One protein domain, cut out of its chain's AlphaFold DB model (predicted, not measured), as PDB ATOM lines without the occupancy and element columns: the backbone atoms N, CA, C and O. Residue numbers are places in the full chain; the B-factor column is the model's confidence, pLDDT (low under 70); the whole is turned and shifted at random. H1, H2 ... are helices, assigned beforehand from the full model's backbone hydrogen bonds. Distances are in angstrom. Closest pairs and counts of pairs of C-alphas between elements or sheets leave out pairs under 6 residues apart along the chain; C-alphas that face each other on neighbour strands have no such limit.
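Overview. This is residues 8 to 60 of the 63 residues of an uncharacterized protein of Bifidobacterium animalis subsp. lactis CNCM I-2494 (UniProt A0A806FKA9). There is little regular structure here: a small body in which the longest helix, H2, and a short helix, H1, form a V with an unnamed winding stretch beside them, while residues 8 to 18 stick out as a tail that makes the length. The printed part has 53 residues with two named helices, H1 then H2, and no named strand; it is all helix by class, though under half of the residues are in named elements. The whole is loose, radius of gyration of the C-alphas 14.1 A, spanning 45 by 22 by 17 A.

Arrangement. H2, residues 47 to 59, and H1, residues 39 to 44, are close but not clearly touching; their closest C-alphas, of Trp 42 and Arg 50, are 6.9 A apart. They run opposite ways at a shallow tilt of 32 degrees. Every O i to N i+4 pair of H2 is within hydrogen-bond range; in H1 0 of 2 are, beside 2 of 3 O i to N i+3 pairs.

Along the chain. H2 runs 18.4 A from C-alpha 47 at (198.567, 238.229, 213.923) to C-alpha 59 at (181.526, 242.060, 208.061). H1 starts at C-alpha 39 (194.457, 230.674, 201.120) and is 10.3 A long.

Size, cuts and confidence. Without the tail, the body spans 28 by 22 by 17 A. The printed part has no cut, and the link from H1 to H2 is tight. Residues 8 to 27 and residue 60 have pLDDT under 70.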
ATOM      1  N   SER A   8     216.994 246.157 178.889       61.69
ATOM      2  CA  SER A   8     217.192 244.774 179.345       61.69
ATOM      3  C   SER A   8     216.296 244.391 180.526       61.69
ATOM      4  O   SER A   8     215.873 243.241 180.632       61.69
ATOM      5  N   LEU A   9     216.001 245.341 181.417       61.41
ATOM      6  CA  LEU A   9     215.083 245.142 182.536       61.41
ATOM      7  C   LEU A   9     213.638 245.097 182.022       61.41
ATOM      8  O   LEU A   9     212.910 244.178 182.371       61.41
ATOM      9  N   ALA A  10     213.258 246.010 181.122       62.34
ATOM     10  CA  ALA A  10     211.931 246.038 180.499       62.34
ATOM     11  C   ALA A  10     211.612 244.764 179.688       62.34
ATOM     12  O   ALA A  10     210.461 244.338 179.621       62.34
ATOM     13  N   ARG A  11     212.630 244.128 179.096       60.69
ATOM     14  CA  ARG A  11     212.499 242.858 178.357       60.69
ATOM     15  C   ARG A  11     212.656 241.612 179.229       60.69
ATOM     16  O   ARG A  11     212.482 240.499 178.728       60.69
ATOM     17  N   SER A  12     212.999 241.770 180.507       57.59
ATOM     18  CA  SER A  12     213.166 240.641 181.416       57.59
ATOM     19  C   SER A  12     211.812 239.975 181.684       57.59
ATOM     20  O   SER A  12     210.843 240.671 181.988       57.59
ATOM     21  N   PRO A  13     211.712 238.632 181.658       58.09
ATOM     22  CA  PRO A  13     210.493 237.928 182.064       58.09
ATOM     23  C   PRO A  13     210.104 238.197 183.529       58.09
ATOM     24  O   PRO A  13     208.965 237.935 183.900       58.09
ATOM     25  N   LEU A  14     211.016 238.753 184.339       56.44
ATOM     26  CA  LEU A  14     210.749 239.234 185.699       56.44
ATOM     27  C   LEU A  14     209.926 240.535 185.730       56.44
ATOM     28  O   LEU A  14     209.309 240.828 186.745       56.44
ATOM     29  N   VAL A  15     209.874 241.295 184.631       53.00
ATOM     30  CA  VAL A  15     209.024 242.493 184.462       53.00
ATOM     31  C   VAL A  15     207.751 242.114 183.692       53.00
ATOM     32  O   VAL A  15     207.254 242.837 182.840       53.00
ATOM     33  N   ARG A  16     207.218 240.918 183.959       51.03
ATOM     34  CA  ARG A  16     205.873 240.500 183.523       51.03
ATOM     35  C   ARG A  16     204.904 240.358 184.687       51.03
ATOM     36  O   ARG A  16     203.864 239.722 184.553       51.03
ATOM     37  N   PHE A  17     205.218 240.968 185.824       53.19
ATOM     38  CA  PHE A  17     204.220 241.191 186.854       53.19
ATOM     39  C   PHE A  17     203.414 242.432 186.490       53.19
ATOM     40  O   PHE A  17     203.625 243.509 187.029       53.19
ATOM     41  N   THR A  18     202.462 242.259 185.587       54.34
ATOM     42  CA  THR A  18     201.202 242.984 185.717       54.34
ATOM     43  C   THR A  18     200.183 241.960 186.195       54.34
ATOM     44  O   THR A  18     199.509 241.346 185.363       54.34
ATOM     45  N   PRO A  19     200.068 241.700 187.516       53.47
ATOM     46  CA  PRO A  19     198.739 241.406 188.013       53.47
ATOM     47  C   PRO A  19     197.894 242.593 187.566       53.47
ATOM     48  O   PRO A  19     198.283 243.736 187.798       53.47
ATOM     49  N   ASP A  20     196.829 242.306 186.827       54.56
ATOM     50  CA  ASP A  20     195.825 243.281 186.435       54.56
ATOM     51  C   ASP A  20     195.581 244.207 187.637       54.56
ATOM     52  O   ASP A  20     195.158 243.745 188.700       54.56
ATOM     53  N   GLU A  21     195.959 245.486 187.526       50.22
ATOM     54  CA  GLU A  21     195.901 246.446 188.641       50.22
ATOM     55  C   GLU A  21     194.463 246.594 189.180       50.22
ATOM     56  O   GLU A  21     194.257 247.103 190.276       50.22
ATOM     57  N   LEU A  22     193.471 246.048 188.463       46.53
ATOM     58  CA  LEU A  22     192.090 245.853 188.896       46.53
ATOM     59  C   LEU A  22     191.916 244.921 190.112       46.53
ATOM     60  O   LEU A  22     190.852 244.942 190.727       46.53
ATOM     61  N   ALA A  23     192.921 244.124 190.485       51.12
ATOM     62  CA  ALA A  23     192.876 243.265 191.674       51.12
ATOM     63  C   ALA A  23     193.622 243.842 192.892       51.12
ATOM     64  O   ALA A  23     193.549 243.264 193.979       51.12
ATOM     65  N   TYR A  24     194.349 244.955 192.742       52.03
ATOM     66  CA  TYR A  24     195.133 245.526 193.836       52.03
ATOM     67  C   TYR A  24     194.324 246.586 194.592       52.03
ATOM     68  O   TYR A  24     194.271 247.750 194.206       52.03
ATOM     69  N   VAL A  25     193.705 246.184 195.703       56.97
ATOM     70  CA  VAL A  25     192.859 247.059 196.542       56.97
ATOM     71  C   VAL A  25     193.690 247.956 197.487       56.97
ATOM     72  O   VAL A  25     193.149 248.762 198.235       56.97
ATOM     73  N   GLY A  26     195.026 247.920 197.416       58.84
ATOM     74  CA  GLY A  26     195.897 248.817 198.192       58.84
ATOM     75  C   GLY A  26     196.122 248.406 199.650       58.84
ATOM     76  O   GLY A  26     196.940 249.020 200.329       58.84
ATOM     77  N   ASP A  27     195.471 247.339 200.113       69.12
ATOM     78  CA  ASP A  27     195.681 246.705 201.420       69.12
ATOM     79  C   ASP A  27     196.880 245.737 201.428       69.12
ATOM     80  O   ASP A  27     197.291 245.248 202.480       69.12
ATOM     81  N   GLY A  28     197.469 245.470 200.255       72.62
ATOM     82  CA  GLY A  28     198.611 244.568 200.101       72.62
ATOM     83  C   GLY A  28     198.254 243.089 200.266       72.62
ATOM     84  O   GLY A  28     199.160 242.264 200.367       72.62
ATOM     85  N   ILE A  29     196.960 242.742 200.285       78.62
ATOM     86  CA  ILE A  29     196.471 241.376 200.480       78.62
ATOM     87  C   ILE A  29     196.037 240.811 199.124       78.62
ATOM     88  O   ILE A  29     195.066 241.282 198.528       78.62
ATOM     89  N   PRO A  30     196.711 239.766 198.622       78.69
ATOM     90  CA  PRO A  30     196.299 239.081 197.407       78.69
ATOM     91  C   PRO A  30     194.914 238.441 197.571       78.69
ATOM     92  O   PRO A  30     194.711 237.543 198.396       78.69
ATOM     93  N   ARG A  31     193.956 238.891 196.759       81.31
ATOM     94  CA  ARG A  31     192.567 238.417 196.757       81.31
ATOM     95  C   ARG A  31     192.209 237.802 195.400       81.31
ATOM     96  O   ARG A  31     192.819 238.083 194.373       81.31
ATOM     97  N   THR A  32     191.220 236.920 195.410       78.81
ATOM     98  CA  THR A  32     190.564 236.392 194.207       78.81
ATOM     99  C   THR A  32     189.733 237.481 193.524       78.81
ATOM    100  O   THR A  32     189.412 238.496 194.138       78.81
ATOM    101  N   ALA A  33     189.297 237.245 192.282       72.12
ATOM    102  CA  ALA A  33     188.387 238.155 191.574       72.12
ATOM    103  C   ALA A  33     187.069 238.423 192.335       72.12
ATOM    104  O   ALA A  33     186.435 239.451 192.136       72.12
ATOM    105  N   GLY A  34     186.672 237.516 193.235       70.56
ATOM    106  CA  GLY A  34     185.536 237.690 194.139       70.56
ATOM    107  C   GLY A  34     185.906 238.306 195.488       70.56
ATOM    108  O   GLY A  34     185.223 238.022 196.459       70.56
ATOM    109  N   GLY A  35     187.024 239.030 195.606       74.69
ATOM    110  CA  GLY A  35     187.436 239.759 196.817       74.69
ATOM    111  C   GLY A  35     187.855 238.901 198.019       74.69
ATOM    112  O   GLY A  35     188.296 239.443 199.037       74.69
ATOM    113  N   LYS A  36     187.771 237.568 197.912       80.88
ATOM    114  CA  LYS A  36     188.203 236.644 198.970       80.88
ATOM    115  C   LYS A  36     189.731 236.553 199.019       80.88
ATOM    116  O   LYS A  36     190.322 236.339 197.958       80.88
ATOM    117  N   PRO A  37     190.364 236.654 200.200       82.44
ATOM    118  CA  PRO A  37     191.805 236.460 200.360       82.44
ATOM    119  C   PRO A  37     192.248 235.087 199.852       82.44
ATOM    120  O   PRO A  37     191.537 234.094 200.028       82.44
ATOM    121  N   LEU A  38     193.420 235.013 199.220       82.69
ATOM    122  CA  LEU A  38     193.968 233.732 198.779       82.69
ATOM    123  C   LEU A  38     194.392 232.869 199.987       82.69
ATOM    124  O   LEU A  38     194.942 233.404 200.948       82.69
ATOM    125  N   PRO A  39     194.205 231.531 199.955       81.06
ATOM    126  CA  PRO A  39     194.457 230.674 201.120       81.06
ATOM    127  C   PRO A  39     195.897 230.694 201.637       81.06
ATOM    128  O   PRO A  39     196.121 230.578 202.832       81.06
ATOM    129  N   TRP A  40     196.880 230.863 200.752       78.88
ATOM    130  CA  TRP A  40     198.289 230.912 201.147       78.88
ATOM    131  C   TRP A  40     198.670 232.224 201.840       78.88
ATOM    132  O   TRP A  40     199.734 232.299 202.440       78.88
ATOM    133  N   VAL A  41     197.838 233.270 201.759       83.81
ATOM    134  CA  VAL A  41     198.162 234.584 202.333       83.81
ATOM    135  C   VAL A  41     198.211 234.512 203.854       83.81
ATOM    136  O   VAL A  41     199.071 235.149 204.452       83.81
ATOM    137  N   TRP A  42     197.365 233.685 204.476       81.88
ATOM    138  CA  TRP A  42     197.297 233.524 205.931       81.88
ATOM    139  C   TRP A  42     198.653 233.217 206.563       81.88
ATOM    140  O   TRP A  42     198.989 233.814 207.584       81.88
ATOM    141  N   ASP A  43     199.466 232.377 205.928       82.38
ATOM    142  CA  ASP A  43     200.795 232.007 206.422       82.38
ATOM    143  C   ASP A  43     201.780 233.185 206.496       82.38
ATOM    144  O   ASP A  43     202.693 233.164 207.319       82.38
ATOM    145  N   PHE A  44     201.572 234.236 205.699       78.62
ATOM    146  CA  PHE A  44     202.462 235.401 205.621       78.62
ATOM    147  C   PHE A  44     201.944 236.631 206.375       78.62
ATOM    148  O   PHE A  44     202.659 237.627 206.489       78.62
ATOM    149  N   LEU A  45     200.715 236.581 206.888       82.62
ATOM    150  CA  LEU A  45     200.136 237.675 207.663       82.62
ATOM    151  C   LEU A  45     200.611 237.637 209.111       82.62
ATOM    152  O   LEU A  45     200.635 236.580 209.746       82.62
ATOM    153  N   THR A  46     200.895 238.819 209.650       84.50
ATOM    154  CA  THR A  46     201.053 239.011 211.096       84.50
ATOM    155  C   THR A  46     199.728 238.779 211.821       84.50
ATOM    156  O   THR A  46     198.658 238.941 211.233       84.50
ATOM    157  N   ASP A  47     199.775 238.462 213.117       83.94
ATOM    158  CA  ASP A  47     198.567 238.229 213.923       83.94
ATOM    159  C   ASP A  47     197.586 239.415 213.872       83.94
ATOM    160  O   ASP A  47     196.375 239.225 213.787       83.94
ATOM    161  N   THR A  48     198.105 240.648 213.837       82.62
ATOM    162  CA  THR A  48     197.290 241.864 213.707       82.62
ATOM    163  C   THR A  48     196.582 241.942 212.354       82.62
ATOM    164  O   THR A  48     195.397 242.261 212.299       82.62
ATOM    165  N   GLN A  49     197.282 241.617 211.264       82.19
ATOM    166  CA  GLN A  49     196.690 241.619 209.926       82.19
ATOM    167  C   GLN A  49     195.678 240.484 209.752       82.19
ATOM    168  O   GLN A  49     194.654 240.680 209.101       82.19
ATOM    169  N   ARG A  50     195.926 239.316 210.361       84.06
ATOM    170  CA  ARG A  50     194.959 238.209 210.380       84.06
ATOM    171  C   ARG A  50     193.671 238.622 211.078       84.06
ATOM    172  O   ARG A  50     192.610 238.463 210.487       84.06
ATOM    173  N   ALA A  51     193.767 239.213 212.269       84.62
ATOM    174  CA  ALA A  51     192.598 239.652 213.026       84.62
ATOM    175  C   ALA A  51     191.746 240.673 212.246       84.62
ATOM    176  O   ALA A  51     190.524 240.549 212.200       84.62
ATOM    177  N   GLN A  52     192.390 241.631 211.570       83.19
ATOM    178  CA  GLN A  52     191.700 242.601 210.710       83.19
ATOM    179  C   GLN A  52     190.976 241.919 209.543       83.19
ATOM    180  O   GLN A  52     189.795 242.168 209.319       83.19
ATOM    181  N   LEU A  53     191.646 241.004 208.844       82.69
ATOM    182  CA  LEU A  53     191.058 240.242 207.741       82.69
ATOM    183  C   LEU A  53     189.909 239.326 208.177       82.69
ATOM    184  O   LEU A  53     188.962 239.099 207.421       82.69
ATOM    185  N   GLU A  54     189.987 238.769 209.382       84.50
ATOM    186  CA  GLU A  54     188.908 237.981 209.973       84.50
ATOM    187  C   GLU A  54     187.695 238.851 210.322       84.50
ATOM    188  O   GLU A  54     186.561 238.417 210.107       84.50
ATOM    189  N   GLU A  55     187.897 240.073 210.825       83.19
ATOM    190  CA  GLU A  55     186.811 241.043 211.017       83.19
ATOM    191  C   GLU A  55     186.188 241.472 209.685       83.19
ATOM    192  O   GLU A  55     184.962 241.451 209.553       83.19
ATOM    193  N   GLU A  56     187.004 241.771 208.673       78.12
ATOM    194  CA  GLU A  56     186.525 242.112 207.330       78.12
ATOM    195  C   GLU A  56     185.701 240.977 206.712       78.12
ATOM    196  O   GLU A  56     184.652 241.232 206.122       78.12
ATOM    197  N   GLN A  57     186.124 239.721 206.877       76.19
ATOM    198  CA  GLN A  57     185.358 238.562 206.405       76.19
ATOM    199  C   GLN A  57     184.069 238.316 207.190       76.19
ATOM    200  O   GLN A  57     183.113 237.784 206.632       76.19
ATOM    201  N   LYS A  58     184.010 238.681 208.474       76.94
ATOM    202  CA  LYS A  58     182.759 238.622 209.248       76.94
ATOM    203  C   LYS A  58     181.792 239.729 208.829       76.94
ATOM    204  O   LYS A  58     180.586 239.489 208.801       76.94
ATOM    205  N   ALA A  59     182.312 240.914 208.509       72.62
ATOM    206  CA  ALA A  59     181.526 242.060 208.061       72.62
ATOM    207  C   ALA A  59     181.011 241.876 206.623       72.62
ATOM    208  O   ALA A  59     179.834 242.103 206.346       72.62
ATOM    209  N   HIS A  60     181.868 241.390 205.723       65.12
ATOM    210  CA  HIS A  60     181.479 240.925 204.400       65.12
ATOM    211  C   HIS A  60     181.021 239.473 204.491       65.12
ATOM    212  O   HIS A  60     181.766 238.541 204.196       65.12
TER     213      HIS A  60